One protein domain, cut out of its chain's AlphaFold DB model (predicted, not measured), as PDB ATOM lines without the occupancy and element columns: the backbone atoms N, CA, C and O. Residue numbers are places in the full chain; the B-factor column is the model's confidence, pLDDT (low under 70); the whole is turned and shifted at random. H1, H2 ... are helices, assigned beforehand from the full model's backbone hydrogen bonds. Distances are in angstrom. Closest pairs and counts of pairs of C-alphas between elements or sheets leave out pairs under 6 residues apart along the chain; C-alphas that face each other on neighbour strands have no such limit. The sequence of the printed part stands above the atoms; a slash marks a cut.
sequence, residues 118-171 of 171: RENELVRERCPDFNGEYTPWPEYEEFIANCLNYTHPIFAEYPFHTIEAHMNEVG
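This is residues 118 to 171 of the 171 residues of an uncharacterized protein of Caenorhabditis brenneri (UniProt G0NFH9). The model is a loose zigzag of helices strung out along one long axis, with H2 in the middle, H1 on one side of it, and short H3 and H4 on the other. The links loop between them, and no helix touches another. The printed part has 54 residues with four named helices, H1, H2, H3, H4 along the chain, and no named strand; the class is all helix. It is loose, with a radius of gyration of the C-alphas of 12.8 A, and elongated, spanning 38 by 21 by 13 A.

Find C-alpha 137 at (-33.087, -51.036, 46.053); from there H2, residues 137 to 147, the longest helix, runs 15.3 A to C-alpha 147. Go back to C-alpha 118 at (-27.766, -52.817, 27.660), where H1, residues 118 to 126, begins its 12.5 A. Beyond H2 look for H3, residues 153 to 156, 5.7 A long. Then comes H4, residues 163 to 169, 10.1 A long, ending at C-alpha 169 at (-44.682, -52.429, 60.447).

Start at H2, which is close to but not clearly touching H4: their closest C-alphas, those of Pro 138 and Glu 164, are 7.8 A apart. Their lines stand at a steep tilt of 42 degrees, and they run opposite ways. H1 and H2 are only just apart, closest 8.1 A, and so are H3 and H4, closest 8.1 A. H2 and H3 are apart, and H1 is apart from H3 and H4. In H1, H2 and H4 every O i to N i+4 pair is within hydrogen-bond range; H3 is too short for such a pair.

Look at Glu 125 and Gly 171, whose C-alphas, the two farthest apart, are 38.7 A apart. The printed part has no cut and no long link; H2 to H3 is tight. Mean pLDDT of the printed part is 87.4, and residues 170 to 171 are under 70.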
ATOM      1  N   ARG A 118     -26.671 -53.409  28.439       91.19
ATOM      2  CA  ARG A 118     -27.766 -52.817  27.660       91.19
ATOM      3  C   ARG A 118     -28.867 -52.225  28.540       91.19
ATOM      4  O   ARG A 118     -29.465 -51.233  28.141       91.19
ATOM      5  N   GLU A 119     -29.098 -52.768  29.735       90.00
ATOM      6  CA  GLU A 119     -30.038 -52.151  30.678       90.00
ATOM      7  C   GLU A 119     -29.505 -50.805  31.173       90.00
ATOM      8  O   GLU A 119     -30.211 -49.806  31.123       90.00
ATOM      9  N   ASN A 120     -28.222 -50.737  31.547       90.19
ATOM     10  CA  ASN A 120     -27.587 -49.479  31.950       90.19
ATOM     11  C   ASN A 120     -27.645 -48.398  30.853       90.19
ATOM     12  O   ASN A 120     -27.696 -47.210  31.165       90.19
ATOM     13  N   GLU A 121     -27.616 -48.789  29.577       92.44
ATOM     14  CA  GLU A 121     -27.853 -47.879  28.452       92.44
ATOM     15  C   GLU A 121     -29.321 -47.435  28.385       92.44
ATOM     16  O   GLU A 121     -29.578 -46.237  28.390       92.44
ATOM     17  N   LEU A 122     -30.277 -48.371  28.397       92.50
ATOM     18  CA  LEU A 122     -31.720 -48.088  28.345       92.50
ATOM     19  C   LEU A 122     -32.198 -47.204  29.509       92.50
ATOM     20  O   LEU A 122     -32.973 -46.268  29.302       92.50
ATOM     21  N   VAL A 123     -31.705 -47.458  30.724       92.19
ATOM     22  CA  VAL A 123     -32.012 -46.637  31.901       92.19
ATOM     23  C   VAL A 123     -31.444 -45.229  31.729       92.19
ATOM     24  O   VAL A 123     -32.164 -44.278  32.001       92.19
ATOM     25  N   ARG A 124     -30.223 -45.049  31.200       93.62
ATOM     26  CA  ARG A 124     -29.659 -43.708  30.927       93.62
ATOM     27  C   ARG A 124     -30.327 -42.987  29.755       93.62
ATOM     28  O   ARG A 124     -30.468 -41.770  29.806       93.62
ATOM     29  N   GLU A 125     -30.767 -43.715  28.727       95.25
ATOM     30  CA  GLU A 125     -31.577 -43.178  27.623       95.25
ATOM     31  C   GLU A 125     -32.890 -42.563  28.146       95.25
ATOM     32  O   GLU A 125     -33.382 -41.586  27.578       95.25
ATOM     33  N   ARG A 126     -33.451 -43.106  29.241       94.75
ATOM     34  CA  ARG A 126     -34.691 -42.613  29.864       94.75
ATOM     35  C   ARG A 126     -34.476 -41.647  31.034       94.75
ATOM     36  O   ARG A 126     -35.257 -40.709  31.176       94.75
ATOM     37  N   CYS A 127     -33.448 -41.884  31.842       95.50
ATOM     38  CA  CYS A 127     -33.106 -41.204  33.090       95.50
ATOM     39  C   CYS A 127     -31.613 -40.819  33.065       95.50
ATOM     40  O   CYS A 127     -30.778 -41.570  33.577       95.50
ATOM     41  N   PRO A 128     -31.249 -39.669  32.462       94.62
ATOM     42  CA  PRO A 128     -29.850 -39.307  32.205       94.62
ATOM     43  C   PRO A 128     -28.962 -39.222  33.453       94.62
ATOM     44  O   PRO A 128     -27.771 -39.509  33.369       94.62
ATOM     45  N   ASP A 129     -29.546 -38.886  34.605       94.19
ATOM     46  CA  ASP A 129     -28.843 -38.743  35.887       94.19
ATOM     47  C   ASP A 129     -28.525 -40.090  36.575       94.19
ATOM     48  O   ASP A 129     -28.049 -40.115  37.710       94.19
ATOM     49  N   PHE A 130     -28.774 -41.228  35.913       92.94
ATOM     50  CA  PHE A 130     -28.535 -42.550  36.492       92.94
ATOM     51  C   PHE A 130     -27.038 -42.849  36.687       92.94
ATOM     52  O   PHE A 130     -26.290 -43.114  35.734       92.94
ATOM     53  N   ASN A 131     -26.621 -42.884  37.956       89.31
ATOM     54  CA  ASN A 131     -25.243 -43.134  38.390       89.31
ATOM     55  C   ASN A 131     -24.731 -44.561  38.087       89.31
ATOM     56  O   ASN A 131     -23.520 -44.772  38.044       89.31
ATOM     57  N   GLY A 132     -25.618 -45.526  37.815       87.81
ATOM     58  CA  GLY A 132     -25.268 -46.937  37.613       87.81
ATOM     59  C   GLY A 132     -25.378 -47.810  38.867       87.81
ATOM     60  O   GLY A 132     -25.030 -48.990  38.805       87.81
ATOM     61  N   GLU A 133     -25.852 -47.268  39.991       88.31
ATOM     62  CA  GLU A 133     -26.051 -48.009  41.237       88.31
ATOM     63  C   GLU A 133     -27.523 -48.406  41.403       88.31
ATOM     64  O   GLU A 133     -28.429 -47.581  41.358       88.31
ATOM     65  N   TYR A 134     -27.758 -49.701  41.617       87.69
ATOM     66  CA  TYR A 134     -29.089 -50.288  41.833       87.69
ATOM     67  C   TYR A 134     -29.333 -50.663  43.304       87.69
ATOM     68  O   TYR A 134     -30.262 -51.404  43.629       87.69
ATOM     69  N   THR A 135     -28.415 -50.281  44.190       86.00
ATOM     70  CA  THR A 135     -28.403 -50.696  45.594       86.00
ATOM     71  C   THR A 135     -28.030 -49.513  46.483       86.00
ATOM     72  O   THR A 135     -26.976 -48.933  46.228       86.00
ATOM     73  N   PRO A 136     -28.803 -49.223  47.544       89.31
ATOM     74  CA  PRO A 136     -29.962 -49.988  48.016       89.31
ATOM     75  C   PRO A 136     -31.186 -49.857  47.089       89.31
ATOM     76  O   PRO A 136     -31.383 -48.853  46.413       89.31
ATOM     77  N   TRP A 137     -31.988 -50.923  47.022       86.19
ATOM     78  CA  TRP A 137     -33.087 -51.036  46.053       86.19
ATOM     79  C   TRP A 137     -34.181 -49.957  46.216       86.19
ATOM     80  O   TRP A 137     -34.562 -49.388  45.196       86.19
ATOM     81  N   PRO A 138     -34.620 -49.579  47.439       89.81
ATOM     82  CA  PRO A 138     -35.643 -48.539  47.602       89.81
ATOM     83  C   PRO A 138     -35.202 -47.143  47.130       89.81
ATOM     84  O   PRO A 138     -36.019 -46.389  46.611       89.81
ATOM     85  N   GLU A 139     -33.912 -46.801  47.252       90.12
ATOM     86  CA  GLU A 139     -33.364 -45.536  46.726       90.12
ATOM     87  C   GLU A 139     -33.317 -45.546  45.188       90.12
ATOM     88  O   GLU A 139     -33.639 -44.546  44.547       90.12
ATOM     89  N   TYR A 140     -32.982 -46.691  44.580       90.00
ATOM     90  CA  TYR A 140     -33.054 -46.869  43.127       90.00
ATOM     91  C   TYR A 140     -34.500 -46.765  42.607       90.00
ATOM     92  O   TYR A 140     -34.748 -46.087  41.608       90.00
ATOM     93  N   GLU A 141     -35.469 -47.386  43.283       89.38
ATOM     94  CA  GLU A 141     -36.884 -47.271  42.910       89.38
ATOM     95  C   GLU A 141     -37.410 -45.839  43.068       89.38
ATOM     96  O   GLU A 141     -38.102 -45.349  42.174       89.38
ATOM     97  N   GLU A 142     -37.027 -45.131  44.135       91.12
ATOM     98  CA  GLU A 142     -37.347 -43.713  44.321       91.12
ATOM     99  C   GLU A 142     -36.738 -42.834  43.214       91.12
ATOM    100  O   GLU A 142     -37.421 -41.965  42.667       91.12
ATOM    101  N   PHE A 143     -35.483 -43.081  42.822       92.56
ATOM    102  CA  PHE A 143     -34.847 -42.407  41.687       92.56
ATOM    103  C   PHE A 143     -35.632 -42.620  40.381       92.56
ATOM    104  O   PHE A 143     -35.928 -41.650  39.676       92.56
ATOM    105  N   ILE A 144     -36.016 -43.863  40.067       92.44
ATOM    106  CA  ILE A 144     -36.792 -44.178  38.859       92.44
ATOM    107  C   ILE A 144     -38.195 -43.554  38.919       92.44
ATOM    108  O   ILE A 144     -38.640 -42.970  37.928       92.44
ATOM    109  N   ALA A 145     -38.877 -43.611  40.066       92.00
ATOM    110  CA  ALA A 145     -40.186 -42.987  40.258       92.00
ATOM    111  C   ALA A 145     -40.127 -41.469  40.015       92.00
ATOM    112  O   ALA A 145     -40.927 -40.938  39.241       92.00
ATOM    113  N   ASN A 146     -39.128 -40.790  40.589       91.88
ATOM    114  CA  ASN A 146     -38.900 -39.359  40.397       91.88
ATOM    115  C   ASN A 146     -38.544 -39.015  38.939       91.88
ATOM    116  O   ASN A 146     -39.142 -38.103  38.370       91.88
ATOM    117  N   CYS A 147     -37.647 -39.776  38.297       94.81
ATOM    118  CA  CYS A 147     -37.315 -39.614  36.874       94.81
ATOM    119  C   CYS A 147     -38.556 -39.722  35.965       94.81
ATOM    120  O   CYS A 147     -38.730 -38.947  35.023       94.81
ATOM    121  N   LEU A 148     -39.442 -40.680  36.249       93.81
ATOM    122  CA  LEU A 148     -40.677 -40.893  35.496       93.81
ATOM    123  C   LEU A 148     -41.812 -39.936  35.906       93.81
ATOM    124  O   LEU A 148     -42.907 -40.033  35.346       93.81
ATOM    125  N   ASN A 149     -41.558 -39.007  36.836       92.25
ATOM    126  CA  ASN A 149     -42.531 -38.082  37.427       92.25
ATOM    127  C   ASN A 149     -43.767 -38.805  38.009       92.25
ATOM    128  O   ASN A 149     -44.901 -38.321  37.931       92.25
ATOM    129  N   TYR A 150     -43.550 -39.997  38.571       90.44
ATOM    130  CA  TYR A 150     -44.581 -40.791  39.221       90.44
ATOM    131  C   TYR A 150     -44.878 -40.214  40.606       90.44
ATOM    132  O   TYR A 150     -44.029 -40.214  41.492       90.44
ATOM    133  N   THR A 151     -46.090 -39.692  40.786       85.94
ATOM    134  CA  THR A 151     -46.500 -38.993  42.007       85.94
ATOM    135  C   THR A 151     -47.870 -39.472  42.473       85.94
ATOM    136  O   THR A 151     -48.774 -39.717  41.673       85.94
ATOM    137  N   HIS A 152     -48.030 -39.611  43.787       88.19
ATOM    138  CA  HIS A 152     -49.288 -39.956  44.444       88.19
ATOM    139  C   HIS A 152     -49.301 -39.304  45.837       88.19
ATOM    140  O   HIS A 152     -48.243 -39.265  46.467       88.19
ATOM    141  N   PRO A 153     -50.448 -38.819  46.359       90.44
ATOM    142  CA  PRO A 153     -50.499 -38.155  47.666       90.44
ATOM    143  C   PRO A 153     -49.922 -38.987  48.820       90.44
ATOM    144  O   PRO A 153     -49.330 -38.423  49.733       90.44
ATOM    145  N   ILE A 154     -50.021 -40.320  48.739       87.69
ATOM    146  CA  ILE A 154     -49.469 -41.240  49.747       87.69
ATOM    147  C   ILE A 154     -47.948 -41.096  49.929       87.69
ATOM    148  O   ILE A 154     -47.457 -41.299  51.032       87.69
ATOM    149  N   PHE A 155     -47.205 -40.684  48.893       86.38
ATOM    150  CA  PHE A 155     -45.746 -40.530  48.975       86.38
ATOM    151  C   PHE A 155     -45.304 -39.270  49.733       86.38
ATOM    152  O   PHE A 155     -44.126 -39.131  50.047       86.38
ATOM    153  N   ALA A 156     -46.234 -38.360  50.049       86.38
ATOM    154  CA  ALA A 156     -45.974 -37.246  50.961       86.38
ATOM    155  C   ALA A 156     -46.039 -37.667  52.442       86.38
ATOM    156  O   ALA A 156     -45.462 -36.990  53.288       86.38
ATOM    157  N   GLU A 157     -46.738 -38.765  52.746       89.31
ATOM    158  CA  GLU A 157     -46.833 -39.358  54.087       89.31
ATOM    159  C   GLU A 157     -45.811 -40.491  54.268       89.31
ATOM    160  O   GLU A 157     -45.144 -40.563  55.297       89.31
ATOM    161  N   TYR A 158     -45.629 -41.316  53.231       87.69
ATOM    162  CA  TYR A 158     -44.724 -42.464  53.203       87.69
ATOM    163  C   TYR A 158     -43.739 -42.344  52.023       87.69
ATOM    164  O   TYR A 158     -44.064 -42.780  50.912       87.69
ATOM    165  N   PRO A 159     -42.547 -41.745  52.223       87.06
ATOM    166  CA  PRO A 159     -41.527 -41.592  51.184       87.06
ATOM    167  C   PRO A 159     -41.180 -42.913  50.496       87.06
ATOM    168  O   PRO A 159     -41.135 -43.963  51.145       87.06
ATOM    169  N   PHE A 160     -40.893 -42.865  49.193       84.75
ATOM    170  CA  PHE A 160     -40.782 -44.064  48.357       84.75
ATOM    171  C   PHE A 160     -39.654 -44.993  48.840       84.75
ATOM    172  O   PHE A 160     -39.852 -46.201  48.921       84.75
ATOM    173  N   HIS A 161     -38.522 -44.441  49.289       85.69
ATOM    174  CA  HIS A 161     -37.422 -45.231  49.861       85.69
ATOM    175  C   HIS A 161     -37.732 -45.883  51.231       85.69
ATOM    176  O   HIS A 161     -36.986 -46.756  51.672       85.69
ATOM    177  N   THR A 162     -38.818 -45.491  51.911       87.75
ATOM    178  CA  THR A 162     -39.249 -46.054  53.214       87.75
ATOM    179  C   THR A 162     -40.525 -46.892  53.144       87.75
ATOM    180  O   THR A 162     -40.844 -47.593  54.104       87.75
ATOM    181  N   ILE A 163     -41.264 -46.850  52.030       84.75
ATOM    182  CA  ILE A 163     -42.621 -47.407  51.962       84.75
ATOM    183  C   ILE A 163     -42.662 -48.917  52.234       84.75
ATOM    184  O   ILE A 163     -43.550 -49.381  52.948       84.75
ATOM    185  N   GLU A 164     -41.661 -49.677  51.767       81.50
ATOM    186  CA  GLU A 164     -41.536 -51.105  52.090       81.50
ATOM    187  C   GLU A 164     -41.371 -51.342  53.599       81.50
ATOM    188  O   GLU A 164     -41.929 -52.303  54.122       81.50
ATOM    189  N   ALA A 165     -40.630 -50.492  54.318       82.50
ATOM    190  CA  ALA A 165     -40.450 -50.644  55.761       82.50
ATOM    191  C   ALA A 165     -41.790 -50.456  56.484       82.50
ATOM    192  O   ALA A 165     -42.215 -51.347  57.216       82.50
ATOM    193  N   HIS A 166     -42.507 -49.373  56.174       83.31
ATOM    194  CA  HIS A 166     -43.815 -49.091  56.764       83.31
ATOM    195  C   HIS A 166     -44.851 -50.177  56.465       83.31
ATOM    196  O   HIS A 166     -45.565 -50.593  57.373       83.31
ATOM    197  N   MET A 167     -44.892 -50.724  55.245       77.62
ATOM    198  CA  MET A 167     -45.784 -51.846  54.912       77.62
ATOM    199  C   MET A 167     -45.549 -53.099  55.773       77.62
ATOM    200  O   MET A 167     -46.480 -53.876  55.964       77.62
ATOM    201  N   ASN A 168     -44.333 -53.301  56.294       71.94
ATOM    202  CA  ASN A 168     -43.993 -54.422  57.175       71.94
ATOM    203  C   ASN A 168     -44.154 -54.098  58.677       71.94
ATOM    204  O   ASN A 168     -44.008 -54.998  59.498       71.94
ATOM    205  N   GLU A 169     -44.442 -52.845  59.052       73.00
ATOM    206  CA  GLU A 169     -44.682 -52.429  60.447       73.00
ATOM    207  C   GLU A 169     -46.157 -52.557  60.871       73.00
ATOM    208  O   GLU A 169     -46.446 -52.575  62.068       73.00
ATOM    209  N   VAL A 170     -47.093 -52.640  59.912       58.31
ATOM    210  CA  VAL A 170     -48.554 -52.656  60.162       58.31
ATOM    211  C   VAL A 170     -49.214 -54.039  60.004       58.31
ATOM    212  O   VAL A 170     -50.443 -54.122  60.034       58.31
ATOM    213  N   GLY A 171     -48.425 -55.104  59.810       45.25
ATOM    214  CA  GLY A 171     -48.885 -56.491  59.615       45.25
ATOM    215  C   GLY A 171     -48.476 -57.436  60.738       45.25
ATOM    216  O   GLY A 171     -49.322 -58.277  61.108       45.25
TER     217      GLY A 171